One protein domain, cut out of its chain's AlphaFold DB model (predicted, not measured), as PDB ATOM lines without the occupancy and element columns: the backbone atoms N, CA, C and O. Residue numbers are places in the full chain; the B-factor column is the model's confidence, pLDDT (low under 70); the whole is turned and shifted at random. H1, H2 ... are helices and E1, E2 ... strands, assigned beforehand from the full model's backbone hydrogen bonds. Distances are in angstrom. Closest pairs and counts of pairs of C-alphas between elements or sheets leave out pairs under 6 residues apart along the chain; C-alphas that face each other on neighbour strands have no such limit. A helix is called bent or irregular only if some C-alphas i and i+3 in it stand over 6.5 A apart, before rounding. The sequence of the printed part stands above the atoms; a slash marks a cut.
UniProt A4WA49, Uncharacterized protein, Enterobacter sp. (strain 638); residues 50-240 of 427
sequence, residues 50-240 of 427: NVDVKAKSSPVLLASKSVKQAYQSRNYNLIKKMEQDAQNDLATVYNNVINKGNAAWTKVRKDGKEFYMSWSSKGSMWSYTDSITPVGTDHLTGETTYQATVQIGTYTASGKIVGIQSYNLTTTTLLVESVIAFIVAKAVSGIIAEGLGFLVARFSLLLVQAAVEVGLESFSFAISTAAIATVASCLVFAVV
ATOM      1  N   ASN A  50     195.036 213.753 138.904       80.50
ATOM      2  CA  ASN A  50     194.277 212.721 139.601       80.50
ATOM      3  C   ASN A  50     192.813 212.741 139.143       80.50
ATOM      4  O   ASN A  50     192.150 213.777 139.198       80.50
ATOM      5  N   VAL A  51     192.312 211.585 138.714       79.62
ATOM      6  CA  VAL A  51     190.902 211.340 138.409       79.62
ATOM      7  C   VAL A  51     190.314 210.460 139.502       79.62
ATOM      8  O   VAL A  51     190.783 209.346 139.731       79.62
ATOM      9  N   ASP A  52     189.279 210.953 140.169       80.38
ATOM     10  CA  ASP A  52     188.533 210.205 141.179       80.38
ATOM     11  C   ASP A  52     187.311 209.543 140.534       80.38
ATOM     12  O   ASP A  52     186.484 210.209 139.912       80.38
ATOM     13  N   VAL A  53     187.211 208.221 140.657       72.62
ATOM     14  CA  VAL A  53     186.139 207.398 140.097       72.62
ATOM     15  C   VAL A  53     185.247 206.921 141.234       72.62
ATOM     16  O   VAL A  53     185.623 206.072 142.047       72.62
ATOM     17  N   LYS A  54     184.022 207.440 141.270       69.56
ATOM     18  CA  LYS A  54     182.995 207.098 142.261       69.56
ATOM     19  C   LYS A  54     181.802 206.444 141.579       69.56
ATOM     20  O   LYS A  54     181.430 206.833 140.479       69.56
ATOM     21  N   ALA A  55     181.156 205.470 142.218       60.12
ATOM     22  CA  ALA A  55     179.858 205.005 141.737       60.12
ATOM     23  C   ALA A  55     178.877 206.182 141.790       60.12
ATOM     24  O   ALA A  55     178.791 206.866 142.811       60.12
ATOM     25  N   LYS A  56     178.161 206.436 140.690       63.75
ATOM     26  CA  LYS A  56     177.086 207.441 140.688       63.75
ATOM     27  C   LYS A  56     175.862 206.914 141.428       63.75
ATOM     28  O   LYS A  56     175.186 207.660 142.122       63.75
ATOM     29  N   SER A  57     175.571 205.634 141.225       60.19
ATOM     30  CA  SER A  57     174.458 204.894 141.814       60.19
ATOM     31  C   SER A  57     174.736 203.393 141.711       60.19
ATOM     32  O   SER A  57     175.709 202.976 141.065       60.19
ATOM     33  N   SER A  58     173.895 202.585 142.352       58.91
ATOM     34  CA  SER A  58     173.905 201.136 142.167       58.91
ATOM     35  C   SER A  58     173.536 200.745 140.734       58.91
ATOM     36  O   SER A  58     172.878 201.523 140.037       58.91
ATOM     37  N   PRO A  59     173.910 199.526 140.319       65.94
ATOM     38  CA  PRO A  59     173.534 198.979 139.035       65.94
ATOM     39  C   PRO A  59     172.025 199.041 138.819       65.94
ATOM     40  O   PRO A  59     171.220 198.758 139.715       65.94
ATOM     41  N   VAL A  60     171.655 199.395 137.598       67.00
ATOM     42  CA  VAL A  60     170.282 199.461 137.122       67.00
ATOM     43  C   VAL A  60     170.031 198.249 136.238       67.00
ATOM     44  O   VAL A  60     170.776 198.005 135.289       67.00
ATOM     45  N   LEU A  61     168.977 197.493 136.537       71.12
ATOM     46  CA  LEU A  61     168.501 196.413 135.681       71.12
ATOM     47  C   LEU A  61     167.177 196.839 135.050       71.12
ATOM     48  O   LEU A  61     166.179 196.963 135.760       71.12
ATOM     49  N   LEU A  62     167.164 197.033 133.730       73.94
ATOM     50  CA  LEU A  62     165.914 197.085 132.976       73.94
ATOM     51  C   LEU A  62     165.530 195.657 132.612       73.94
ATOM     52  O   LEU A  62     166.310 194.924 132.003       73.94
ATOM     53  N   ALA A  63     164.320 195.270 132.960       75.75
ATOM     54  CA  ALA A  63     163.803 193.942 132.722       75.75
ATOM     55  C   ALA A  63     162.474 194.030 131.981       75.75
ATOM     56  O   ALA A  63     161.667 194.933 132.207       75.75
ATOM     57  N   SER A  64     162.241 193.059 131.105       78.00
ATOM     58  CA  SER A  64     160.922 192.867 130.516       78.00
ATOM     59  C   SER A  64     159.897 192.409 131.557       78.00
ATOM     60  O   SER A  64     160.245 191.846 132.605       78.00
ATOM     61  N   LYS A  65     158.609 192.549 131.230       82.19
ATOM     62  CA  LYS A  65     157.509 192.036 132.056       82.19
ATOM     63  C   LYS A  65     157.672 190.549 132.368       82.19
ATOM     64  O   LYS A  65     157.445 190.133 133.505       82.19
ATOM     65  N   SER A  66     158.094 189.750 131.386       79.44
ATOM     66  CA  SER A  66     158.304 188.308 131.581       79.44
ATOM     67  C   SER A  66     159.403 187.992 132.605       79.44
ATOM     68  O   SER A  66     159.237 187.091 133.430       79.44
ATOM     69  N   VAL A  67     160.487 188.772 132.617       72.56
ATOM     70  CA  VAL A  67     161.566 188.652 133.608       72.56
ATOM     71  C   VAL A  67     161.054 189.062 134.988       72.56
ATOM     72  O   VAL A  67     161.179 188.289 135.938       72.56
ATOM     73  N   LYS A  68     160.387 190.217 135.101       70.38
ATOM     74  CA  LYS A  68     159.778 190.675 136.361       70.38
ATOM     75  C   LYS A  68     158.857 189.607 136.963       70.38
ATOM     76  O   LYS A  68     158.983 189.275 138.141       70.38
ATOM     77  N   GLN A  69     157.992 189.003 136.146       76.00
ATOM     78  CA  GLN A  69     157.096 187.924 136.569       76.00
ATOM     79  C   GLN A  69     157.845 186.672 137.039       76.00
ATOM     80  O   GLN A  69     157.419 186.041 138.008       76.00
ATOM     81  N   ALA A  70     158.957 186.300 136.399       70.50
ATOM     82  CA  ALA A  70     159.770 185.161 136.827       70.50
ATOM     83  C   ALA A  70     160.332 185.366 138.247       70.50
ATOM     84  O   ALA A  70     160.239 184.456 139.076       70.50
ATOM     85  N   TYR A  71     160.830 186.572 138.547       69.44
ATOM     86  CA  TYR A  71     161.317 186.941 139.882       69.44
ATOM     87  C   TYR A  71     160.183 187.048 140.913       69.44
ATOM     88  O   TYR A  71     160.299 186.487 142.002       69.44
ATOM     89  N   GLN A  72     159.054 187.673 140.561       68.88
ATOM     90  CA  GLN A  72     157.878 187.783 141.439       68.88
ATOM     91  C   GLN A  72     157.280 186.413 141.798       68.88
ATOM     92  O   GLN A  72     156.965 186.151 142.958       68.88
ATOM     93  N   SER A  73     157.155 185.520 140.813       71.88
ATOM     94  CA  SER A  73     156.620 184.160 140.993       71.88
ATOM     95  C   SER A  73     157.632 183.168 141.568       71.88
ATOM     96  O   SER A  73     157.274 182.021 141.836       71.88
ATOM     97  N   ARG A  74     158.888 183.592 141.777       67.06
ATOM     98  CA  ARG A  74     159.989 182.761 142.297       67.06
ATOM     99  C   ARG A  74     160.237 181.516 141.449       67.06
ATOM    100  O   ARG A  74     160.586 180.449 141.959       67.06
ATOM    101  N   ASN A  75     160.057 181.635 140.139       70.19
ATOM    102  CA  ASN A  75     160.307 180.539 139.217       70.19
ATOM    103  C   ASN A  75     161.814 180.427 138.935       70.19
ATOM    104  O   ASN A  75     162.292 180.832 137.879       70.19
ATOM    105  N   TYR A  76     162.575 179.880 139.888       66.69
ATOM    106  CA  TYR A  76     164.042 179.813 139.804       66.69
ATOM    107  C   TYR A  76     164.562 179.022 138.600       66.69
ATOM    108  O   TYR A  76     165.640 179.322 138.098       66.69
ATOM    109  N   ASN A  77     163.795 178.057 138.086       71.56
ATOM    110  CA  ASN A  77     164.158 177.356 136.854       71.56
ATOM    111  C   ASN A  77     164.085 178.289 135.638       71.56
ATOM    112  O   ASN A  77     164.972 178.261 134.788       71.56
ATOM    113  N   LEU A  78     163.047 179.128 135.569       73.56
ATOM    114  CA  LEU A  78     162.911 180.135 134.520       73.56
ATOM    115  C   LEU A  78     163.965 181.236 134.662       73.56
ATOM    116  O   LEU A  78     164.584 181.584 133.664       73.56
ATOM    117  N   ILE A  79     164.219 181.716 135.885       66.12
ATOM    118  CA  ILE A  79     165.286 182.690 136.168       66.12
ATOM    119  C   ILE A  79     166.636 182.134 135.704       66.12
ATOM    120  O   ILE A  79     167.322 182.777 134.919       66.12
ATOM    121  N   LYS A  80     166.987 180.902 136.094       67.19
ATOM    122  CA  LYS A  80     168.242 180.257 135.682       67.19
ATOM    123  C   LYS A  80     168.358 180.125 134.165       67.19
ATOM    124  O   LYS A  80     169.433 180.331 133.610       67.19
ATOM    125  N   LYS A  81     167.258 179.791 133.489       74.81
ATOM    126  CA  LYS A  81     167.224 179.735 132.026       74.81
ATOM    127  C   LYS A  81     167.449 181.117 131.406       74.81
ATOM    128  O   LYS A  81     168.272 181.228 130.510       74.81
ATOM    129  N   MET A  82     166.772 182.157 131.899       72.38
ATOM    130  CA  MET A  82     166.959 183.539 131.436       72.38
ATOM    131  C   MET A  82     168.398 184.025 131.656       72.38
ATOM    132  O   MET A  82     168.962 184.668 130.777       72.38
ATOM    133  N   GLU A  83     169.010 183.677 132.792       67.75
ATOM    134  CA  GLU A  83     170.424 183.955 133.064       67.75
ATOM    135  C   GLU A  83     171.344 183.236 132.065       67.75
ATOM    136  O   GLU A  83     172.260 183.853 131.525       67.75
ATOM    137  N   GLN A  84     171.083 181.960 131.765       69.06
ATOM    138  CA  GLN A  84     171.853 181.194 130.779       69.06
ATOM    139  C   GLN A  84     171.692 181.748 129.353       69.06
ATOM    140  O   GLN A  84     172.664 181.844 128.606       69.06
ATOM    141  N   ASP A  85     170.479 182.142 128.974       78.50
ATOM    142  CA  ASP A  85     170.199 182.768 127.682       78.50
ATOM    143  C   ASP A  85     170.929 184.120 127.565       78.50
ATOM    144  O   ASP A  85     171.575 184.389 126.552       78.50
ATOM    145  N   ALA A  86     170.921 184.928 128.632       71.62
ATOM    146  CA  ALA A  86     171.669 186.180 128.701       71.62
ATOM    147  C   ALA A  86     173.186 185.971 128.544       71.62
ATOM    148  O   ALA A  86     173.847 186.720 127.823       71.62
ATOM    149  N   GLN A  87     173.741 184.932 129.173       70.62
ATOM    150  CA  GLN A  87     175.162 184.590 129.039       70.62
ATOM    151  C   GLN A  87     175.523 184.222 127.605       70.62
ATOM    152  O   GLN A  87     176.525 184.702 127.081       70.62
ATOM    153  N   ASN A  88     174.701 183.396 126.960       76.00
ATOM    154  CA  ASN A  88     174.939 182.974 125.584       76.00
ATOM    155  C   ASN A  88     174.915 184.164 124.616       76.00
ATOM    156  O   ASN A  88     175.759 184.241 123.723       76.00
ATOM    157  N   ASP A  89     173.990 185.108 124.813       80.88
ATOM    158  CA  ASP A  89     173.900 186.322 123.997       80.88
ATOM    159  C   ASP A  89     175.168 187.189 124.116       80.88
ATOM    160  O   ASP A  89     175.672 187.713 123.113       80.88
ATOM    161  N   LEU A  90     175.701 187.329 125.336       79.31
ATOM    162  CA  LEU A  90     176.858 188.179 125.627       79.31
ATOM    163  C   LEU A  90     178.203 187.496 125.349       79.31
ATOM    164  O   LEU A  90     179.161 188.181 124.996       79.31
ATOM    165  N   ALA A  91     178.284 186.165 125.414       76.75
ATOM    166  CA  ALA A  91     179.510 185.412 125.154       76.75
ATOM    167  C   ALA A  91     180.109 185.732 123.776       76.75
ATOM    168  O   ALA A  91     181.323 185.880 123.642       76.75
ATOM    169  N   THR A  92     179.274 185.899 122.746       79.19
ATOM    170  CA  THR A  92     179.746 186.312 121.415       79.19
ATOM    171  C   THR A  92     180.335 187.722 121.429       79.19
ATOM    172  O   THR A  92     181.383 187.948 120.826       79.19
ATOM    173  N   VAL A  93     179.708 188.656 122.147       82.75
ATOM    174  CA  VAL A  93     180.221 190.027 122.302       82.75
ATOM    175  C   VAL A  93     181.567 190.004 123.029       82.75
ATOM    176  O   VAL A  93     182.515 190.650 122.593       82.75
ATOM    177  N   TYR A  94     181.706 189.194 124.078       78.25
ATOM    178  CA  TYR A  94     182.962 189.078 124.822       78.25
ATOM    179  C   TYR A  94     184.064 188.426 124.024       78.25
ATOM    180  O   TYR A  94     185.167 188.954 123.991       78.25
ATOM    181  N   ASN A  95     183.769 187.348 123.305       77.69
ATOM    182  CA  ASN A  95     184.742 186.742 122.407       77.69
ATOM    183  C   ASN A  95     185.200 187.739 121.332       77.69
ATOM    184  O   ASN A  95     186.383 187.774 121.001       77.69
ATOM    185  N   ASN A  96     184.304 188.594 120.828       79.94
ATOM    186  CA  ASN A  96     184.689 189.679 119.925       79.94
ATOM    187  C   ASN A  96     185.653 190.665 120.604       79.94
ATOM    188  O   ASN A  96     186.684 190.991 120.018       79.94
ATOM    189  N   VAL A  97     185.364 191.091 121.836       80.12
ATOM    190  CA  VAL A  97     186.223 192.001 122.612       80.12
ATOM    191  C   VAL A  97     187.583 191.379 122.945       80.12
ATOM    192  O   VAL A  97     188.604 192.030 122.742       80.12
ATOM    193  N   ILE A  98     187.625 190.118 123.376       75.88
ATOM    194  CA  ILE A  98     188.862 189.384 123.692       75.88
ATOM    195  C   ILE A  98     189.743 189.271 122.448       75.88
ATOM    196  O   ILE A  98     190.931 189.575 122.494       75.88
ATOM    197  N   ASN A  99     189.156 188.857 121.323       78.38
ATOM    198  CA  ASN A  99     189.921 188.543 120.120       78.38
ATOM    199  C   ASN A  99     190.331 189.787 119.322       78.38
ATOM    200  O   ASN A  99     191.344 189.751 118.626       78.38
ATOM    201  N   LYS A 100     189.542 190.870 119.373       82.75
ATOM    202  CA  LYS A 100     189.756 192.074 118.547       82.75
ATOM    203  C   LYS A 100     190.195 193.305 119.354       82.75
ATOM    204  O   LYS A 100     190.591 194.305 118.754       82.75
ATOM    205  N   GLY A 101     190.138 193.273 120.687       80.56
ATOM    206  CA  GLY A 101     190.518 194.393 121.552       80.56
ATOM    207  C   GLY A 101     189.795 195.691 121.175       80.56
ATOM    208  O   GLY A 101     188.576 195.720 121.020       80.56
ATOM    209  N   ASN A 102     190.552 196.770 120.951       79.50
ATOM    210  CA  ASN A 102     190.010 198.076 120.546       79.50
ATOM    211  C   ASN A 102     189.181 198.016 119.245       79.50
ATOM    212  O   ASN A 102     188.261 198.810 119.072       79.50
ATOM    213  N   ALA A 103     189.492 197.089 118.332       84.75
ATOM    214  CA  ALA A 103     188.769 196.932 117.068       84.75
ATOM    215  C   ALA A 103     187.401 196.242 117.236       84.75
ATOM    216  O   ALA A 103     186.636 196.166 116.280       84.75
ATOM    217  N   ALA A 104     187.075 195.750 118.436       87.19
ATOM    218  CA  ALA A 104     185.741 195.242 118.759       87.19
ATOM    219  C   ALA A 104     184.702 196.355 118.974       87.19
ATOM    220  O   ALA A 104     183.513 196.050 119.091       87.19
ATOM    221  N   TRP A 105     185.149 197.611 119.072       91.06
ATOM    222  CA  TRP A 105     184.315 198.759 119.397       91.06
ATOM    223  C   TRP A 105     184.121 199.663 118.190       91.06
ATOM    224  O   TRP A 105     185.078 200.088 117.537       91.06
ATOM    225  N   THR A 106     182.871 200.034 117.964       91.38
ATOM    226  CA  THR A 106     182.468 200.975 116.925       91.38
ATOM    227  C   THR A 106     181.822 202.183 117.576       91.38
ATOM    228  O   THR A 106     180.964 202.047 118.450       91.38
ATOM    229  N   LYS A 107     182.244 203.373 117.155       91.19
ATOM    230  CA  LYS A 107     181.616 204.627 117.546       91.19
ATOM    231  C   LYS A 107     180.331 204.800 116.750       91.19
ATOM    232  O   LYS A 107     180.341 204.737 115.518       91.19
ATOM    233  N   VAL A 108     179.243 205.055 117.455       90.44
ATOM    234  CA  VAL A 108     177.939 205.329 116.864       90.44
ATOM    235  C   VAL A 108     177.367 206.630 117.410       90.44
ATOM    236  O   VAL A 108     177.723 207.056 118.513       90.44
ATOM    237  N   ARG A 109     176.482 207.268 116.645       88.50
ATOM    238  CA  ARG A 109     175.882 208.555 116.997       88.50
ATOM    239  C   ARG A 109     174.391 208.595 116.685       88.50
ATOM    240  O   ARG A 109     173.928 208.037 115.694       88.50
ATOM    241  N   LYS A 110     173.645 209.309 117.528       81.88
ATOM    242  CA  LYS A 110     172.292 209.805 117.237       81.88
ATOM    243  C   LYS A 110     171.967 210.952 118.190       81.88
ATOM    244  O   LYS A 110     172.421 210.936 119.332       81.88
ATOM    245  N   ASP A 111     171.199 211.934 117.729       82.19
ATOM    246  CA  ASP A 111     170.723 213.065 118.544       82.19
ATOM    247  C   ASP A 111     171.842 213.783 119.328       82.19
ATOM    248  O   ASP A 111     171.675 214.188 120.476       82.19
ATOM    249  N   GLY A 112     173.027 213.896 118.716       81.62
ATOM    250  CA  GLY A 112     174.206 214.522 119.324       81.62
ATOM    251  C   GLY A 112     174.908 213.694 120.408       81.62
ATOM    252  O   GLY A 112     175.922 214.145 120.932       81.62
ATOM    253  N   LYS A 113     174.425 212.487 120.725       86.38
ATOM    254  CA  LYS A 113     175.050 211.575 121.691       86.38
ATOM    255  C   LYS A 113     175.918 210.541 120.986       86.38
ATOM    256  O   LYS A 113     175.512 209.978 119.969       86.38
ATOM    257  N   GLU A 114     177.091 210.270 121.549       89.94
ATOM    258  CA  GLU A 114     178.079 209.347 120.985       89.94
ATOM    259  C   GLU A 114     178.333 208.170 121.930       89.94
ATOM    260  O   GLU A 114     178.623 208.356 123.110       89.94
ATOM    261  N   PHE A 115     178.247 206.955 121.394       91.44
ATOM    262  CA  PHE A 115     178.433 205.708 122.133       91.44
ATOM    263  C   PHE A 115     179.550 204.901 121.482       91.44
ATOM    264  O   PHE A 115     179.686 204.906 120.259       91.44
ATOM    265  N   TYR A 116     180.312 204.157 122.279       91.94
ATOM    266  CA  TYR A 116     181.142 203.068 121.764       91.94
ATOM    267  C   TYR A 116     180.437 201.759 122.036       91.94
ATOM    268  O   TYR A 116     180.076 201.485 123.177       91.94
ATOM    269  N   MET A 117     180.248 200.958 120.996       92.62
ATOM    270  CA  MET A 117     179.443 199.749 121.069       92.62
ATOM    271  C   MET A 117     180.181 198.549 120.497       92.62
ATOM    272  O   MET A 117     180.880 198.655 119.490       92.62
ATOM    273  N   SER A 118     179.972 197.405 121.135       90.94
ATOM    274  CA  SER A 118     180.277 196.081 120.609       90.94
ATOM    275  C   SER A 118     178.992 195.258 120.620       90.94
ATOM    276  O   SER A 118     178.173 195.389 121.536       90.94
ATOM    277  N   TRP A 119     178.754 194.446 119.595       92.12
ATOM    278  CA  TRP A 119     177.494 193.716 119.473       92.12
ATOM    279  C   TRP A 119     177.641 192.367 118.775       92.12
ATOM    280  O   TRP A 119     178.673 192.021 118.203       92.12
ATOM    281  N   SER A 120     176.567 191.595 118.887       91.06
ATOM    282  CA  SER A 120     176.250 190.398 118.122       91.06
ATOM    283  C   SER A 120     174.800 190.517 117.637       91.06
ATOM    284  O   SER A 120     174.119 191.509 117.902       91.06
ATOM    285  N   SER A 121     174.278 189.491 116.966       89.38
ATOM    286  CA  SER A 121     172.864 189.458 116.572       89.38
ATOM    287  C   SER A 121     171.885 189.395 117.752       89.38
ATOM    288  O   SER A 121     170.692 189.614 117.550       89.38
ATOM    289  N   LYS A 122     172.358 189.083 118.967       89.69
ATOM    290  CA  LYS A 122     171.513 188.893 120.161       89.69
ATOM    291  C   LYS A 122     172.001 189.610 121.417       89.69
ATOM    292  O   LYS A 122     171.258 189.681 122.388       89.69
ATOM    293  N   GLY A 123     173.222 190.129 121.422       88.12
ATOM    294  CA  GLY A 123     173.811 190.795 122.576       88.12
ATOM    295  C   GLY A 123     174.461 192.110 122.188       88.12
ATOM    296  O   GLY A 123     174.898 192.295 121.052       88.12
ATOM    297  N   SER A 124     174.553 193.031 123.137       90.94
ATOM    298  CA  SER A 124     175.323 194.259 122.962       90.94
ATOM    299  C   SER A 124     175.950 194.711 124.268       90.94
ATOM    300  O   SER A 124     175.419 194.456 125.345       90.94
ATOM    301  N   MET A 125     177.086 195.385 124.153       89.00
ATOM    302  CA  MET A 125     177.746 196.121 125.216       89.00
ATOM    303  C   MET A 125     178.060 197.529 124.712       89.00
ATOM    304  O   MET A 125     178.439 197.705 123.553       89.00
ATOM    305  N   TRP A 126     177.929 198.526 125.581       91.06
ATOM    306  CA  TRP A 126     178.253 199.906 125.246       91.06
ATOM    307  C   TRP A 126     178.952 200.650 126.376       91.06
ATOM    308  O   TRP A 126     178.818 200.313 127.552       91.06
ATOM    309  N   SER A 127     179.661 201.701 125.978       90.00
ATOM    310  CA  SER A 127     180.206 202.741 126.839       90.00
ATOM    311  C   SER A 127     179.705 204.102 126.362       90.00
ATOM    312  O   SER A 127     179.732 204.397 125.163       90.00
ATOM    313  N   TYR A 128     179.247 204.927 127.297       90.12
ATOM    314  CA  TYR A 128     178.715 206.266 127.052       90.12
ATOM    315  C   TYR A 128     179.205 207.223 128.126       90.12
ATOM    316  O   TYR A 128     179.300 206.849 129.287       90.12
ATOM    317  N   THR A 129     179.505 208.462 127.758       88.75
ATOM    318  CA  THR A 129     179.751 209.531 128.727       88.75
ATOM    319  C   THR A 129     178.698 210.600 128.527       88.75
ATOM    320  O   THR A 129     178.540 211.119 127.425       88.75
ATOM    321  N   ASP A 130     177.961 210.878 129.592       84.62
ATOM    322  CA  ASP A 130     177.013 211.975 129.652       84.62
ATOM    323  C   ASP A 130     177.737 213.317 129.783       84.62
ATOM    324  O   ASP A 130     178.949 213.360 129.998       84.62
ATOM    325  N   SER A 131     176.988 214.416 129.686       79.38
ATOM    326  CA  SER A 131     177.552 215.770 129.720       79.38
ATOM    327  C   SER A 131     178.517 215.991 130.889       79.38
ATOM    328  O   SER A 131     178.215 215.631 132.032       79.38
ATOM    329  N   ILE A 132     179.643 216.645 130.608       82.31
ATOM    330  CA  ILE A 132     180.626 217.028 131.623       82.31
ATOM    331  C   ILE A 132     180.218 218.364 132.241       82.31
ATOM    332  O   ILE A 132     180.032 219.356 131.535       82.31
ATOM    333  N   THR A 133     180.100 218.413 133.568       85.94
ATOM    334  CA  THR A 133     179.683 219.623 134.288       85.94
ATOM    335  C   THR A 133     180.763 220.109 135.255       85.94
ATOM    336  O   THR A 133     181.456 219.298 135.875       85.94
ATOM    337  N   PRO A 134     180.954 221.433 135.404       85.25
ATOM    338  CA  PRO A 134     181.793 221.971 136.466       85.25
ATOM    339  C   PRO A 134     181.095 221.769 137.819       85.25
ATOM    340  O   PRO A 134     179.916 222.090 137.966       85.25
ATOM    341  N   VAL A 135     181.823 221.251 138.807       86.25
ATOM    342  CA  VAL A 135     181.296 220.963 140.157       86.25
ATOM    343  C   VAL A 135     181.887 221.856 141.245       86.25
ATOM    344  O   VAL A 135     181.378 221.888 142.361       86.25
ATOM    345  N   GLY A 136     182.933 222.615 140.926       82.75
ATOM    346  CA  GLY A 136     183.509 223.611 141.822       82.75
ATOM    347  C   GLY A 136     184.774 224.229 141.244       82.75
ATOM    348  O   GLY A 136     185.414 223.641 140.374       82.75
ATOM    349  N   THR A 137     185.140 225.404 141.744       81.75
ATOM    350  CA  THR A 137     186.419 226.049 141.441       81.75
ATOM    351  C   THR A 137     187.119 226.328 142.757       81.75
ATOM    352  O   THR A 137     186.543 226.958 143.643       81.75
ATOM    353  N   ASP A 138     188.343 225.833 142.899       75.62
ATOM    354  CA  ASP A 138     189.161 226.105 144.071       75.62
ATOM    355  C   ASP A 138     189.499 227.605 144.101       75.62
ATOM    356  O   ASP A 138     190.041 228.162 143.146       75.62
ATOM    357  N   HIS A 139     189.136 228.284 145.189       69.31
ATOM    358  CA  HIS A 139     189.321 229.729 145.324       69.31
ATOM    359  C   HIS A 139     190.784 230.149 145.536       69.31
ATOM    360  O   HIS A 139     191.106 231.322 145.352       69.31
ATOM    361  N   LEU A 140     191.656 229.221 145.936       67.12
ATOM    362  CA  LEU A 140     193.079 229.446 146.184       67.12
ATOM    363  C   LEU A 140     193.919 229.151 144.938       67.12
ATOM    364  O   LEU A 140     194.853 229.897 144.652       67.12
ATOM    365  N   THR A 141     193.597 228.087 144.197       74.50
ATOM    366  CA  THR A 141     194.351 227.693 142.993       74.50
ATOM    367  C   THR A 141     193.716 228.185 141.692       74.50
ATOM    368  O   THR A 141     194.388 228.251 140.665       74.50
ATOM    369  N   GLY A 142     192.430 228.550 141.715       75.31
ATOM    370  CA  GLY A 142     191.651 228.894 140.525       75.31
ATOM    371  C   GLY A 142     191.305 227.691 139.639       75.31
ATOM    372  O   GLY A 142     190.715 227.869 138.571       75.31
ATOM    373  N   GLU A 143     191.659 226.466 140.043       79.81
ATOM    374  CA  GLU A 143     191.401 225.261 139.259       79.81
ATOM    375  C   GLU A 143     189.931 224.848 139.341       79.81
ATOM    376  O   GLU A 143     189.341 224.753 140.417       79.81
ATOM    377  N   THR A 144     189.325 224.582 138.182       82.31
ATOM    378  CA  THR A 144     187.946 224.089 138.104       82.31
ATOM    379  C   THR A 144     187.942 222.570 138.073       82.31
ATOM    380  O   THR A 144     188.620 221.950 137.258       82.31
ATOM    381  N   THR A 145     187.146 221.977 138.953       85.06
ATOM    382  CA  THR A 145     186.868 220.548 138.968       85.06
ATOM    383  C   THR A 145     185.648 220.263 138.102       85.06
ATOM    384  O   THR A 145     184.602 220.900 138.239       85.06
ATOM    385  N   TYR A 146     185.786 219.278 137.228       85.38
ATOM    386  CA  TYR A 146     184.758 218.781 136.332       85.38
ATOM    387  C   TYR A 146     184.337 217.380 136.754       85.38
ATOM    388  O   TYR A 146     185.167 216.583 137.193       85.38
ATOM    389  N   GLN A 147     183.057 217.068 136.584       87.94
ATOM    390  CA  GLN A 147     182.509 215.737 136.784       87.94
ATOM    391  C   GLN A 147     181.859 215.251 135.491       87.94
ATOM    392  O   GLN A 147     181.010 215.927 134.914       87.94
ATOM    393  N   ALA A 148     182.242 214.056 135.058       86.81
ATOM    394  CA  ALA A 148     181.620 213.335 133.958       86.81
ATOM    395  C   ALA A 148     180.832 212.148 134.517       86.81
ATOM    396  O   ALA A 148     181.351 211.414 135.359       86.81
ATOM    397  N   THR A 149     179.600 211.920 134.053       86.12
ATOM    398  CA  THR A 149     178.936 210.632 134.299       86.12
ATOM    399  C   THR A 149     179.279 209.686 133.161       86.12
ATOM    400  O   THR A 149     178.940 209.963 132.020       86.12
ATOM    401  N   VAL A 150     179.890 208.546 133.460       85.06
ATOM    402  CA  VAL A 150     180.182 207.499 132.479       85.06
ATOM    403  C   VAL A 150     179.329 206.285 132.759       85.06
ATOM    404  O   VAL A 150     179.121 205.918 133.910       85.06
ATOM    405  N   GLN A 151     178.857 205.649 131.705       84.44
ATOM    406  CA  GLN A 151     177.963 204.519 131.742       84.44
ATOM    407  C   GLN A 151     178.566 203.351 130.969       84.44
ATOM    408  O   GLN A 151     179.016 203.516 129.838       84.44
ATOM    409  N   ILE A 152     178.501 202.166 131.563       83.62
ATOM    410  CA  ILE A 152     178.713 200.888 130.888       83.62
ATOM    411  C   ILE A 152     177.364 200.182 130.882       83.62
ATOM    412  O   ILE A 152     176.714 200.093 131.925       83.62
ATOM    413  N   GLY A 153     176.930 199.682 129.731       83.81
ATOM    414  CA  GLY A 153     175.710 198.893 129.665       83.81
ATOM    415  C   GLY A 153     175.850 197.637 128.827       83.81
ATOM    416  O   GLY A 153     176.756 197.506 128.005       83.81
ATOM    417  N   THR A 154     174.954 196.694 129.084       85.25
ATOM    418  CA  THR A 154     174.839 195.419 128.380       85.25
ATOM    419  C   THR A 154     173.378 195.127 128.086       85.25
ATOM    420  O   THR A 154     172.507 195.480 128.877       85.25
ATOM    421  N   TYR A 155     173.107 194.478 126.959       88.06
ATOM    422  CA  TYR A 155     171.777 194.036 126.559       88.06
ATOM    423  C   TYR A 155     171.807 192.594 126.077       88.06
ATOM    424  O   TYR A 155     172.738 192.196 125.371       88.06
ATOM    425  N   THR A 156     170.751 191.850 126.408       82.94
ATOM    426  CA  THR A 156     170.512 190.490 125.922       82.94
ATOM    427  C   THR A 156     169.110 190.375 125.334       82.94
ATOM    428  O   THR A 156     168.106 190.691 125.978       82.94
ATOM    429  N   ALA A 157     169.024 189.938 124.080       87.31
ATOM    430  CA  ALA A 157     167.765 189.807 123.360       87.31
ATOM    431  C   ALA A 157     166.958 188.596 123.846       87.31
ATOM    432  O   ALA A 157     165.744 188.687 124.027       87.31
ATOM    433  N   SER A 158     167.634 187.472 124.091       84.69
ATOM    434  CA  SER A 158     167.040 186.229 124.587       84.69
ATOM    435  C   SER A 158     166.740 186.323 126.085       84.69
ATOM    436  O   SER A 158     165.669 185.905 126.525       84.69
ATOM    437  N   GLY A 159     167.660 186.912 126.859       70.50
ATOM    438  CA  GLY A 159     167.479 187.149 128.295       70.50
ATOM    439  C   GLY A 159     166.537 188.315 128.622       70.50
ATOM    440  O   GLY A 159     165.995 188.365 129.724       70.50
ATOM    441  N   LYS A 160     166.290 189.215 127.659       83.06
ATOM    442  CA  LYS A 160     165.368 190.364 127.755       83.06
ATOM    443  C   LYS A 160     165.665 191.283 128.938       83.06
ATOM    444  O   LYS A 160     164.753 191.739 129.640       83.06
ATOM    445  N   ILE A 161     166.951 191.520 129.158       75.69
ATOM    446  CA  ILE A 161     167.455 192.358 130.237       75.69
ATOM    447  C   ILE A 161     168.498 193.335 129.713       75.69
ATOM    448  O   ILE A 161     169.269 193.021 128.804       75.69
ATOM    449  N   VAL A 162     168.532 194.509 130.330       81.19
ATOM    450  CA  VAL A 162     169.610 195.484 130.206       81.19
ATOM    451  C   VAL A 162     170.225 195.696 131.576       81.19
ATOM    452  O   VAL A 162     169.528 196.094 132.505       81.19
ATOM    453  N   GLY A 163     171.528 195.466 131.694       74.44
ATOM    454  CA  GLY A 163     172.304 195.857 132.866       74.44
ATOM    455  C   GLY A 163     173.043 197.153 132.573       74.44
ATOM    456  O   GLY A 163     173.753 197.228 131.573       74.44
ATOM    457  N   ILE A 164     172.884 198.164 133.421       77.12
ATOM    458  CA  ILE A 164     173.525 199.473 133.291       77.12
ATOM    459  C   ILE A 164     174.235 199.822 134.589       77.12
ATOM    460  O   ILE A 164     173.644 199.774 135.663       77.12
ATOM    461  N   GLN A 165     175.478 200.265 134.472       73.50
ATOM    462  CA  GLN A 165     176.238 200.816 135.577       73.50
ATOM    463  C   GLN A 165     176.758 202.206 135.233       73.50
ATOM    464  O   GLN A 165     177.288 202.418 134.144       73.50
ATOM    465  N   SER A 166     176.648 203.126 136.191       76.94
ATOM    466  CA  SER A 166     177.083 204.514 136.039       76.94
ATOM    467  C   SER A 166     178.128 204.912 137.085       76.94
ATOM    468  O   SER A 166     178.007 204.598 138.273       76.94
ATOM    469  N   TYR A 167     179.130 205.667 136.653       76.00
ATOM    470  CA  TYR A 167     180.234 206.180 137.457       76.00
ATOM    471  C   TYR A 167     180.346 207.689 137.285       76.00
ATOM    472  O   TYR A 167     180.146 208.210 136.195       76.00
ATOM    473  N   ASN A 168     180.694 208.386 138.355       80.00
ATOM    474  CA  ASN A 168     181.142 209.765 138.320       80.00
ATOM    475  C   ASN A 168     182.670 209.768 138.244       80.00
ATOM    476  O   ASN A 168     183.330 209.196 139.112       80.00
ATOM    477  N   LEU A 169     183.212 210.400 137.209       82.81
ATOM    478  CA  LEU A 169     184.636 210.652 137.047       82.81
ATOM    479  C   LEU A 169     184.881 212.129 137.314       82.81
ATOM    480  O   LEU A 169     184.396 212.978 136.568       82.81
ATOM    481  N   THR A 170     185.636 212.423 138.361       82.69
ATOM    482  CA  THR A 170     185.940 213.786 138.784       82.69
ATOM    483  C   THR A 170     187.395 214.109 138.470       82.69
ATOM    484  O   THR A 170     188.293 213.371 138.866       82.69
ATOM    485  N   THR A 171     187.642 215.201 137.745       80.06
ATOM    486  CA  THR A 171     188.977 215.606 137.281       80.06
ATOM    487  C   THR A 171     189.100 217.126 137.188       80.06
ATOM    488  O   THR A 171     188.121 217.821 136.940       80.06
ATOM    489  N   THR A 172     190.306 217.668 137.342       77.75
ATOM    490  CA  THR A 172     190.597 219.096 137.109       77.75
ATOM    491  C   THR A 172     190.833 219.425 135.631       77.75
ATOM    492  O   THR A 172     190.980 220.587 135.251       77.75
ATOM    493  N   THR A 173     190.849 218.409 134.763       74.44
ATOM    494  CA  THR A 173     191.069 218.572 133.325       74.44
ATOM    495  C   THR A 173     189.790 218.304 132.546       74.44
ATOM    496  O   THR A 173     189.282 217.186 132.537       74.44
ATOM    497  N   LEU A 174     189.297 219.315 131.828       76.25
ATOM    498  CA  LEU A 174     188.181 219.139 130.901       76.25
ATOM    499  C   LEU A 174     188.598 218.211 129.747       76.25
ATOM    500  O   LEU A 174     189.456 218.563 128.933       76.25
ATOM    501  N   LEU A 175     187.978 217.036 129.691       75.06
ATOM    502  CA  LEU A 175     188.091 216.089 128.584       75.06
ATOM    503  C   LEU A 175     186.859 216.188 127.678       75.06
ATOM    504  O   LEU A 175     185.876 216.822 128.035       75.06
ATOM    505  N   VAL A 176     186.922 215.572 126.499       81.56
ATOM    506  CA  VAL A 176     185.753 215.404 125.622       81.56
ATOM    507  C   VAL A 176     185.043 214.102 126.002       81.56
ATOM    508  O   VAL A 176     185.706 213.096 126.262       81.56
ATOM    509  N   GLU A 177     183.712 214.087 126.006       83.44
ATOM    510  CA  GLU A 177     182.881 212.948 126.422       83.44
ATOM    511  C   GLU A 177     183.265 211.650 125.692       83.44
ATOM    512  O   GLU A 177     183.449 210.597 126.303       83.44
ATOM    513  N   SER A 178     183.472 211.722 124.377       82.19
ATOM    514  CA  SER A 178     183.843 210.561 123.565       82.19
ATOM    515  C   SER A 178     185.281 210.073 123.772       82.19
ATOM    516  O   SER A 178     185.586 208.937 123.408       82.19
ATOM    517  N   VAL A 179     186.158 210.861 124.400       82.31
ATOM    518  CA  VAL A 179     187.467 210.376 124.872       82.31
ATOM    519  C   VAL A 179     187.279 209.541 126.132       82.31
ATOM    520  O   VAL A 179     187.802 208.433 126.227       82.31
ATOM    521  N   ILE A 180     186.482 210.038 127.080       84.00
ATOM    522  CA  ILE A 180     186.207 209.338 128.338       84.00
ATOM    523  C   ILE A 180     185.510 207.998 128.064       84.00
ATOM    524  O   ILE A 180     185.945 206.959 128.567       84.00
ATOM    525  N   ALA A 181     184.479 207.996 127.214       84.56
ATOM    526  CA  ALA A 181     183.755 206.779 126.855       84.56
ATOM    527  C   ALA A 181     184.680 205.731 126.211       84.56
ATOM    528  O   ALA A 181     184.552 204.537 126.498       84.56
ATOM    529  N   PHE A 182     185.644 206.170 125.394       84.88
ATOM    530  CA  PHE A 182     186.645 205.292 124.791       84.88
ATOM    531  C   PHE A 182     187.602 204.690 125.831       84.88
ATOM    532  O   PHE A 182     187.801 203.474 125.839       84.88
ATOM    533  N   ILE A 183     188.159 205.515 126.728       84.31
ATOM    534  CA  ILE A 183     189.053 205.061 127.809       84.31
ATOM    535  C   ILE A 183     188.373 203.954 128.622       84.31
ATOM    536  O   ILE A 183     188.973 202.910 128.879       84.31
ATOM    537  N   VAL A 184     187.096 204.147 128.964       84.06
ATOM    538  CA  VAL A 184     186.321 203.156 129.715       84.06
ATOM    539  C   VAL A 184     186.053 201.891 128.896       84.06
ATOM    540  O   VAL A 184     186.295 200.798 129.404       84.06
ATOM    541  N   ALA A 185     185.638 201.999 127.629       83.25
ATOM    542  CA  ALA A 185     185.425 200.836 126.755       83.25
ATOM    543  C   ALA A 185     186.687 199.959 126.639       83.25
ATOM    544  O   ALA A 185     186.643 198.724 126.708       83.25
ATOM    545  N   LYS A 186     187.847 200.603 126.526       82.81
ATOM    546  CA  LYS A 186     189.136 199.926 126.466       82.81
ATOM    547  C   LYS A 186     189.523 199.281 127.796       82.81
ATOM    548  O   LYS A 186     189.940 198.124 127.804       82.81
ATOM    549  N   ALA A 187     189.346 199.978 128.917       79.94
ATOM    550  CA  ALA A 187     189.616 199.408 130.234       79.94
ATOM    551  C   ALA A 187     188.731 198.179 130.512       79.94
ATOM    552  O   ALA A 187     189.224 197.159 130.989       79.94
ATOM    553  N   VAL A 188     187.456 198.229 130.115       78.25
ATOM    554  CA  VAL A 188     186.537 197.079 130.155       78.25
ATOM    555  C   VAL A 188     187.056 195.921 129.306       78.25
ATOM    556  O   VAL A 188     187.039 194.779 129.756       78.25
ATOM    557  N   SER A 189     187.578 196.203 128.109       77.38
ATOM    558  CA  SER A 189     188.164 195.171 127.240       77.38
ATOM    559  C   SER A 189     189.338 194.454 127.900       77.38
ATOM    560  O   SER A 189     189.419 193.230 127.835       77.38
ATOM    561  N   GLY A 190     190.215 195.206 128.573       72.94
ATOM    562  CA  GLY A 190     191.331 194.640 129.328       72.94
ATOM    563  C   GLY A 190     190.866 193.704 130.444       72.94
ATOM    564  O   GLY A 190     191.421 192.622 130.603       72.94
ATOM    565  N   ILE A 191     189.794 194.062 131.158       70.69
ATOM    566  CA  ILE A 191     189.237 193.197 132.208       70.69
ATOM    567  C   ILE A 191     188.666 191.906 131.623       70.69
ATOM    568  O   ILE A 191     188.896 190.829 132.171       70.69
ATOM    569  N   ILE A 192     187.928 192.002 130.516       70.56
ATOM    570  CA  ILE A 192     187.349 190.826 129.858       70.56
ATOM    571  C   ILE A 192     188.469 189.891 129.363       70.56
ATOM    572  O   ILE A 192     188.350 188.678 129.510       70.56
ATOM    573  N   ALA A 193     189.561 190.442 128.822       67.06
ATOM    574  CA  ALA A 193     190.691 189.664 128.313       67.06
ATOM    575  C   ALA A 193     191.530 188.991 129.415       67.06
ATOM    576  O   ALA A 193     191.975 187.860 129.234       67.06
ATOM    577  N   GLU A 194     191.756 189.662 130.550       61.72
ATOM    578  CA  GLU A 194     192.561 189.114 131.655       61.72
ATOM    579  C   GLU A 194     191.797 188.098 132.523       61.72
ATOM    580  O   GLU A 194     192.416 187.294 133.224       61.72
ATOM    581  N   GLY A 195     190.462 188.098 132.480       53.94
ATOM    582  CA  GLY A 195     189.643 187.306 133.394       53.94
ATOM    583  C   GLY A 195     189.629 187.869 134.827       53.94
ATOM    584  O   GLY A 195     190.388 188.756 135.207       53.94
ATOM    585  N   LEU A 196     188.716 187.364 135.660       50.56
ATOM    586  CA  LEU A 196     188.228 188.043 136.877       50.56
ATOM    587  C   LEU A 196     189.141 188.007 138.113       50.56
ATOM    588  O   LEU A 196     188.695 188.347 139.207       50.56
ATOM    589  N   GLY A 197     190.401 187.598 137.978       43.56
ATOM    590  CA  GLY A 197     191.255 187.319 139.134       43.56
ATOM    591  C   GLY A 197     191.474 188.504 140.083       43.56
ATOM    592  O   GLY A 197     191.668 188.280 141.273       43.56
ATOM    593  N   PHE A 198     191.450 189.755 139.602       49.19
ATOM    594  CA  PHE A 198     191.907 190.910 140.389       49.19
ATOM    595  C   PHE A 198     191.256 192.223 139.921       49.19
ATOM    596  O   PHE A 198     191.819 192.941 139.105       49.19
ATOM    597  N   LEU A 199     190.058 192.559 140.404       53.06
ATOM    598  CA  LEU A 199     189.200 193.536 139.706       53.06
ATOM    599  C   LEU A 199     189.460 195.019 140.004       53.06
ATOM    600  O   LEU A 199     189.123 195.868 139.188       53.06
ATOM    601  N   VAL A 200     190.081 195.358 141.130       50.47
ATOM    602  CA  VAL A 200     190.136 196.761 141.577       50.47
ATOM    603  C   VAL A 200     191.401 197.466 141.126       50.47
ATOM    604  O   VAL A 200     191.351 198.392 140.319       50.47
ATOM    605  N   ALA A 201     192.550 196.996 141.621       56.41
ATOM    606  CA  ALA A 201     193.840 197.574 141.274       56.41
ATOM    607  C   ALA A 201     194.080 197.484 139.760       56.41
ATOM    608  O   ALA A 201     194.639 198.402 139.165       56.41
ATOM    609  N   ARG A 202     193.593 196.412 139.115       66.62
ATOM    610  CA  ARG A 202     193.708 196.259 137.664       66.62
ATOM    611  C   ARG A 202     192.784 197.197 136.904       66.62
ATOM    612  O   ARG A 202     193.240 197.724 135.902       66.62
ATOM    613  N   PHE A 203     191.560 197.489 137.359       70.00
ATOM    614  CA  PHE A 203     190.714 198.439 136.627       70.00
ATOM    615  C   PHE A 203     191.312 199.848 136.617       70.00
ATOM    616  O   PHE A 203     191.409 200.445 135.547       70.00
ATOM    617  N   SER A 204     191.807 200.347 137.758       70.56
ATOM    618  CA  SER A 204     192.550 201.618 137.801       70.56
ATOM    619  C   SER A 204     193.745 201.608 136.847       70.56
ATOM    620  O   SER A 204     193.937 202.560 136.094       70.56
ATOM    621  N   LEU A 205     194.537 200.530 136.844       76.19
ATOM    622  CA  LEU A 205     195.693 200.393 135.953       76.19
ATOM    623  C   LEU A 205     195.288 200.356 134.476       76.19
ATOM    624  O   LEU A 205     195.947 200.981 133.652       76.19
ATOM    625  N   LEU A 206     194.205 199.663 134.134       80.00
ATOM    626  CA  LEU A 206     193.694 199.566 132.769       80.00
ATOM    627  C   LEU A 206     193.112 200.899 132.286       80.00
ATOM    628  O   LEU A 206     193.292 201.244 131.121       80.00
ATOM    629  N   LEU A 207     192.484 201.683 133.172       81.31
ATOM    630  CA  LEU A 207     192.083 203.064 132.881       81.31
ATOM    631  C   LEU A 207     193.305 203.951 132.609       81.31
ATOM    632  O   LEU A 207     193.301 204.690 131.629       81.31
ATOM    633  N   VAL A 208     194.370 203.837 133.415       81.00
ATOM    634  CA  VAL A 208     195.640 204.550 133.174       81.00
ATOM    635  C   VAL A 208     196.244 204.147 131.827       81.00
ATOM    636  O   VAL A 208     196.565 205.012 131.021       81.00
ATOM    637  N   GLN A 209     196.357 202.848 131.539       82.62
ATOM    638  CA  GLN A 209     196.899 202.351 130.267       82.62
ATOM    639  C   GLN A 209     196.070 202.831 129.068       82.62
ATOM    640  O   GLN A 209     196.624 203.258 128.056       82.62
ATOM    641  N   ALA A 210     194.743 202.815 129.193       83.75
ATOM    642  CA  ALA A 210     193.845 203.328 128.169       83.75
ATOM    643  C   ALA A 210     193.980 204.848 127.971       83.75
ATOM    644  O   ALA A 210     193.950 205.311 126.831       83.75
ATOM    645  N   ALA A 211     194.168 205.616 129.048       82.31
ATOM    646  CA  ALA A 211     194.404 207.058 128.993       82.31
ATOM    647  C   ALA A 211     195.752 207.393 128.327       82.31
ATOM    648  O   ALA A 211     195.805 208.242 127.436       82.31
ATOM    649  N   VAL A 212     196.824 206.676 128.679       82.06
ATOM    650  CA  VAL A 212     198.147 206.794 128.037       82.06
ATOM    651  C   VAL A 212     198.038 206.588 126.526       82.06
ATOM    652  O   VAL A 212     198.574 207.375 125.750       82.06
ATOM    653  N   GLU A 213     197.279 205.586 126.085       80.00
ATOM    654  CA  GLU A 213     197.105 205.309 124.659       80.00
ATOM    655  C   GLU A 213     196.389 206.416 123.877       80.00
ATOM    656  O   GLU A 213     196.574 206.499 122.665       80.00
ATOM    657  N   VAL A 214     195.611 207.284 124.525       77.75
ATOM    658  CA  VAL A 214     195.004 208.463 123.879       77.75
ATOM    659  C   VAL A 214     195.809 209.748 124.104       77.75
ATOM    660  O   VAL A 214     195.338 210.837 123.782       77.75
ATOM    661  N   GLY A 215     197.042 209.631 124.613       74.62
ATOM    662  CA  GLY A 215     197.965 210.748 124.835       74.62
ATOM    663  C   GLY A 215     197.803 211.455 126.184       74.62
ATOM    664  O   GLY A 215     198.264 212.584 126.334       74.62
ATOM    665  N   LEU A 216     197.150 210.822 127.165       78.81
ATOM    666  CA  LEU A 216     196.932 211.356 128.517       78.81
ATOM    667  C   LEU A 216     197.886 210.702 129.533       78.81
ATOM    668  O   LEU A 216     197.465 210.085 130.507       78.81
ATOM    669  N   GLU A 217     199.192 210.827 129.294       77.19
ATOM    670  CA  GLU A 217     200.253 210.146 130.060       77.19
ATOM    671  C   GLU A 217     200.349 210.577 131.536       77.19
ATOM    672  O   GLU A 217     200.843 209.825 132.371       77.19
ATOM    673  N   SER A 218     199.863 211.776 131.874       74.62
ATOM    674  CA  SER A 218     199.903 212.349 133.227       74.62
ATOM    675  C   SER A 218     198.704 211.973 134.107       74.62
ATOM    676  O   SER A 218     198.606 212.459 135.237       74.62
ATOM    677  N   PHE A 219     197.778 211.150 133.608       77.19
ATOM    678  CA  PHE A 219     196.558 210.786 134.324       77.19
ATOM    679  C   PHE A 219     196.787 209.613 135.281       77.19
ATOM    680  O   PHE A 219     197.318 208.569 134.908       77.19
ATOM    681  N   SER A 220     196.288 209.753 136.505       77.81
ATOM    682  CA  SER A 220     196.092 208.658 137.461       77.81
ATOM    683  C   SER A 220     194.618 208.500 137.779       77.81
ATOM    684  O   SER A 220     193.883 209.480 137.849       77.81
ATOM    685  N   PHE A 221     194.191 207.266 138.030       74.88
ATOM    686  CA  PHE A 221     192.815 206.961 138.409       74.88
ATOM    687  C   PHE A 221     192.775 206.342 139.806       74.88
ATOM    688  O   PHE A 221     193.360 205.284 140.047       74.88
ATOM    689  N   ALA A 222     192.055 206.990 140.716       73.50
ATOM    690  CA  ALA A 222     191.711 206.461 142.026       73.50
ATOM    691  C   ALA A 222     190.251 205.997 141.999       73.50
ATOM    692  O   ALA A 222     189.383 206.735 141.547       73.50
ATOM    693  N   ILE A 223     189.970 204.776 142.459       64.00
ATOM    694  CA  ILE A 223     188.609 204.228 142.510       64.00
ATOM    695  C   ILE A 223     188.179 204.151 143.974       64.00
ATOM    696  O   ILE A 223     188.887 203.570 144.798       64.00
ATOM    697  N   SER A 224     187.017 204.715 144.307       60.84
ATOM    698  CA  SER A 224     186.480 204.648 145.670       60.84
ATOM    699  C   SER A 224     186.038 203.229 146.056       60.84
ATOM    700  O   SER A 224     185.624 202.435 145.212       60.84
ATOM    701  N   THR A 225     186.049 202.902 147.351       54.19
ATOM    702  CA  THR A 225     185.599 201.597 147.888       54.19
ATOM    703  C   THR A 225     184.153 201.249 147.527       54.19
ATOM    704  O   THR A 225     183.851 200.099 147.218       54.19
ATOM    705  N   ALA A 226     183.264 202.242 147.459       50.12
ATOM    706  CA  ALA A 226     181.907 202.039 146.958       50.12
ATOM    707  C   ALA A 226     181.895 201.711 145.452       50.12
ATOM    708  O   ALA A 226     181.199 200.795 145.020       50.12
ATOM    709  N   ALA A 227     182.708 202.395 144.637       52.81
ATOM    710  CA  ALA A 227     182.838 202.089 143.211       52.81
ATOM    711  C   ALA A 227     183.416 200.689 142.968       52.81
ATOM    712  O   ALA A 227     182.977 200.008 142.050       52.81
ATOM    713  N   ILE A 228     184.320 200.229 143.832       52.50
ATOM    714  CA  ILE A 228     184.960 198.908 143.799       52.50
ATOM    715  C   ILE A 228     183.949 197.760 143.845       52.50
ATOM    716  O   ILE A 228     183.935 196.920 142.940       52.50
ATOM    717  N   ALA A 229     183.061 197.758 144.843       46.31
ATOM    718  CA  ALA A 229     182.010 196.745 144.966       46.31
ATOM    719  C   ALA A 229     181.071 196.742 143.742       46.31
ATOM    720  O   ALA A 229     180.498 195.717 143.372       46.31
ATOM    721  N   THR A 230     180.964 197.890 143.071       49.88
ATOM    722  CA  THR A 230     180.049 198.124 141.953       49.88
ATOM    723  C   THR A 230     180.657 197.807 140.576       49.88
ATOM    724  O   THR A 230     179.975 197.337 139.672       49.88
ATOM    725  N   VAL A 231     181.963 198.022 140.391       46.00
ATOM    726  CA  VAL A 231     182.730 197.568 139.213       46.00
ATOM    727  C   VAL A 231     182.747 196.042 139.165       46.00
ATOM    728  O   VAL A 231     182.461 195.453 138.121       46.00
ATOM    729  N   ALA A 232     182.990 195.398 140.310       43.06
ATOM    730  CA  ALA A 232     182.989 193.944 140.409       43.06
ATOM    731  C   ALA A 232     181.627 193.328 140.031       43.06
ATOM    732  O   ALA A 232     181.591 192.316 139.336       43.06
ATOM    733  N   SER A 233     180.502 193.951 140.402       41.72
ATOM    734  CA  SER A 233     179.162 193.413 140.119       41.72
ATOM    735  C   SER A 233     178.759 193.476 138.636       41.72
ATOM    736  O   SER A 233     178.126 192.539 138.145       41.72
ATOM    737  N   CYS A 234     179.156 194.519 137.894       45.00
ATOM    738  CA  CYS A 234     178.836 194.664 136.466       45.00
ATOM    739  C   CYS A 234     179.707 193.765 135.566       45.00
ATOM    740  O   CYS A 234     179.211 193.169 134.610       45.00
ATOM    741  N   LEU A 235     180.997 193.619 135.886       42.62
ATOM    742  CA  LEU A 235     181.932 192.770 135.131       42.62
ATOM    743  C   LEU A 235     181.748 191.277 135.427       42.62
ATOM    744  O   LEU A 235     182.044 190.438 134.579       42.62
ATOM    745  N   VAL A 236     181.194 190.928 136.587       42.22
ATOM    746  CA  VAL A 236     180.823 189.541 136.900       42.22
ATOM    747  C   VAL A 236     179.541 189.108 136.183       42.22
ATOM    748  O   VAL A 236     179.459 187.949 135.779       42.22
ATOM    749  N   PHE A 237     178.589 190.017 135.927       41.16
ATOM    750  CA  PHE A 237     177.454 189.727 135.031       41.16
ATOM    751  C   PHE A 237     177.929 189.416 133.598       41.16
ATOM    752  O   PHE A 237     177.275 188.671 132.874       41.16
ATOM    753  N   ALA A 238     179.098 189.949 133.227       38.69
ATOM    754  CA  ALA A 238     179.744 189.726 131.945       38.69
ATOM    755  C   ALA A 238     180.623 188.456 131.891       38.69
ATOM    756  O   ALA A 238     180.583 187.726 130.911       38.69
ATOM    757  N   VAL A 239     181.427 188.135 132.907       39.25
ATOM    758  CA  VAL A 239     182.584 187.237 132.672       39.25
ATOM    759  C   VAL A 239     182.531 185.855 133.368       39.25
ATOM    760  O   VAL A 239     183.259 184.960 132.949       39.25
ATOM    761  N   VAL A 240     181.662 185.567 134.352       37.50
ATOM    762  CA  VAL A 240     181.712 184.252 135.060       37.50
ATOM    763  C   VAL A 240     180.773 183.195 134.481       37.50
ATOM    764  O   VAL A 240     179.839 182.805 135.164       37.50
TER     765      VAL A 240
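AT A GLANCE: This is residues 50 to 240 of the 427 residues of an uncharacterized protein of Enterobacter sp. (strain 638) (UniProt A4WA49). A long, twisted sheet has helices H2, H3 and H5 packed over one face, while H4 packs on H3 and over strand E9. The E6 and E7 hairpin makes one end of the length, and H1 with the beginning of H2 makes the other. The 191 printed residues hold five named helices and nine named strands, in the order E1 E2 H1 H2 E3 E4 E5 E6 E7 E8 H3 H4 E9 H5; the class is mixed, helices and strands. The branched sheet is antiparallel but for the parallel pair E1 and E9. The whole is compact, radius of gyration of the C-alphas 17.3 A, with spans of 60 by 37 by 35 A.

IN THESE COORDINATES: Find C-alpha 50 at (194.277, 212.721, 139.601), where E1, residues 50 to 55, begins; E2, 60 to 63, and H1, 65 to 72, follow. H2, 76 to 104, spans 33.9 A; it is irregular, with C-alphas 99 and 102 9.5 A apart and a kink of 72 degrees near residue 98. Next come E3, 106 to 110, E4, 113 to 119, E5, 123 to 129, and E6, 133 to 137. E7, 144 to 156, runs 39.8 A from (187.946, 224.089, 138.104), and E8, 161 to 171, runs 32.5 A. H3, 177 to 194, spans 26.3 A; H4, 199 to 213, E9, 219 to 223, and H5, 225 to 239, ending at (182.584, 187.237, 132.672), complete the row.

HOW THE PARTS SIT: Start at the hairpin E7 and E8, with N 150 and O 167 2.8 A apart. Beside E7, E5 (N 126 to O 153, 2.9 A) and E6 (N 135 to O 145, 2.9 A) lie on one side and E8 on the other side. E8 has E1 (N 52 to O 170, 2.9 A) and E2 (N 62 to O 162, 2.8 A) on one side. E3, E4, E5 and E6, E7, E8 are meanders, each strand the antiparallel neighbour of the one before. H2, H3 and H5 are on the same face. H3 and H4 touch at Ala 187 and Leu 206, C-alphas 4.8 A apart, at a steep tilt of 52 degrees, opposite ways. H1 touches H2 at Ala 70 and Ile 79, C-alphas 6.1 A apart. Every O i to N i+4 pair is within hydrogen-bond range in H1, H3 and H4; H2 has 20 of 25 and H5 9 of 11.

THE WHOLE: The C-alphas farthest apart, Asn 77 and Leu 140, are 60.3 A apart. The printed part has no cut and no long link. Mean pLDDT of the printed part is 75.0; residues 193 to 202 and 223 to 240 are among those under 70.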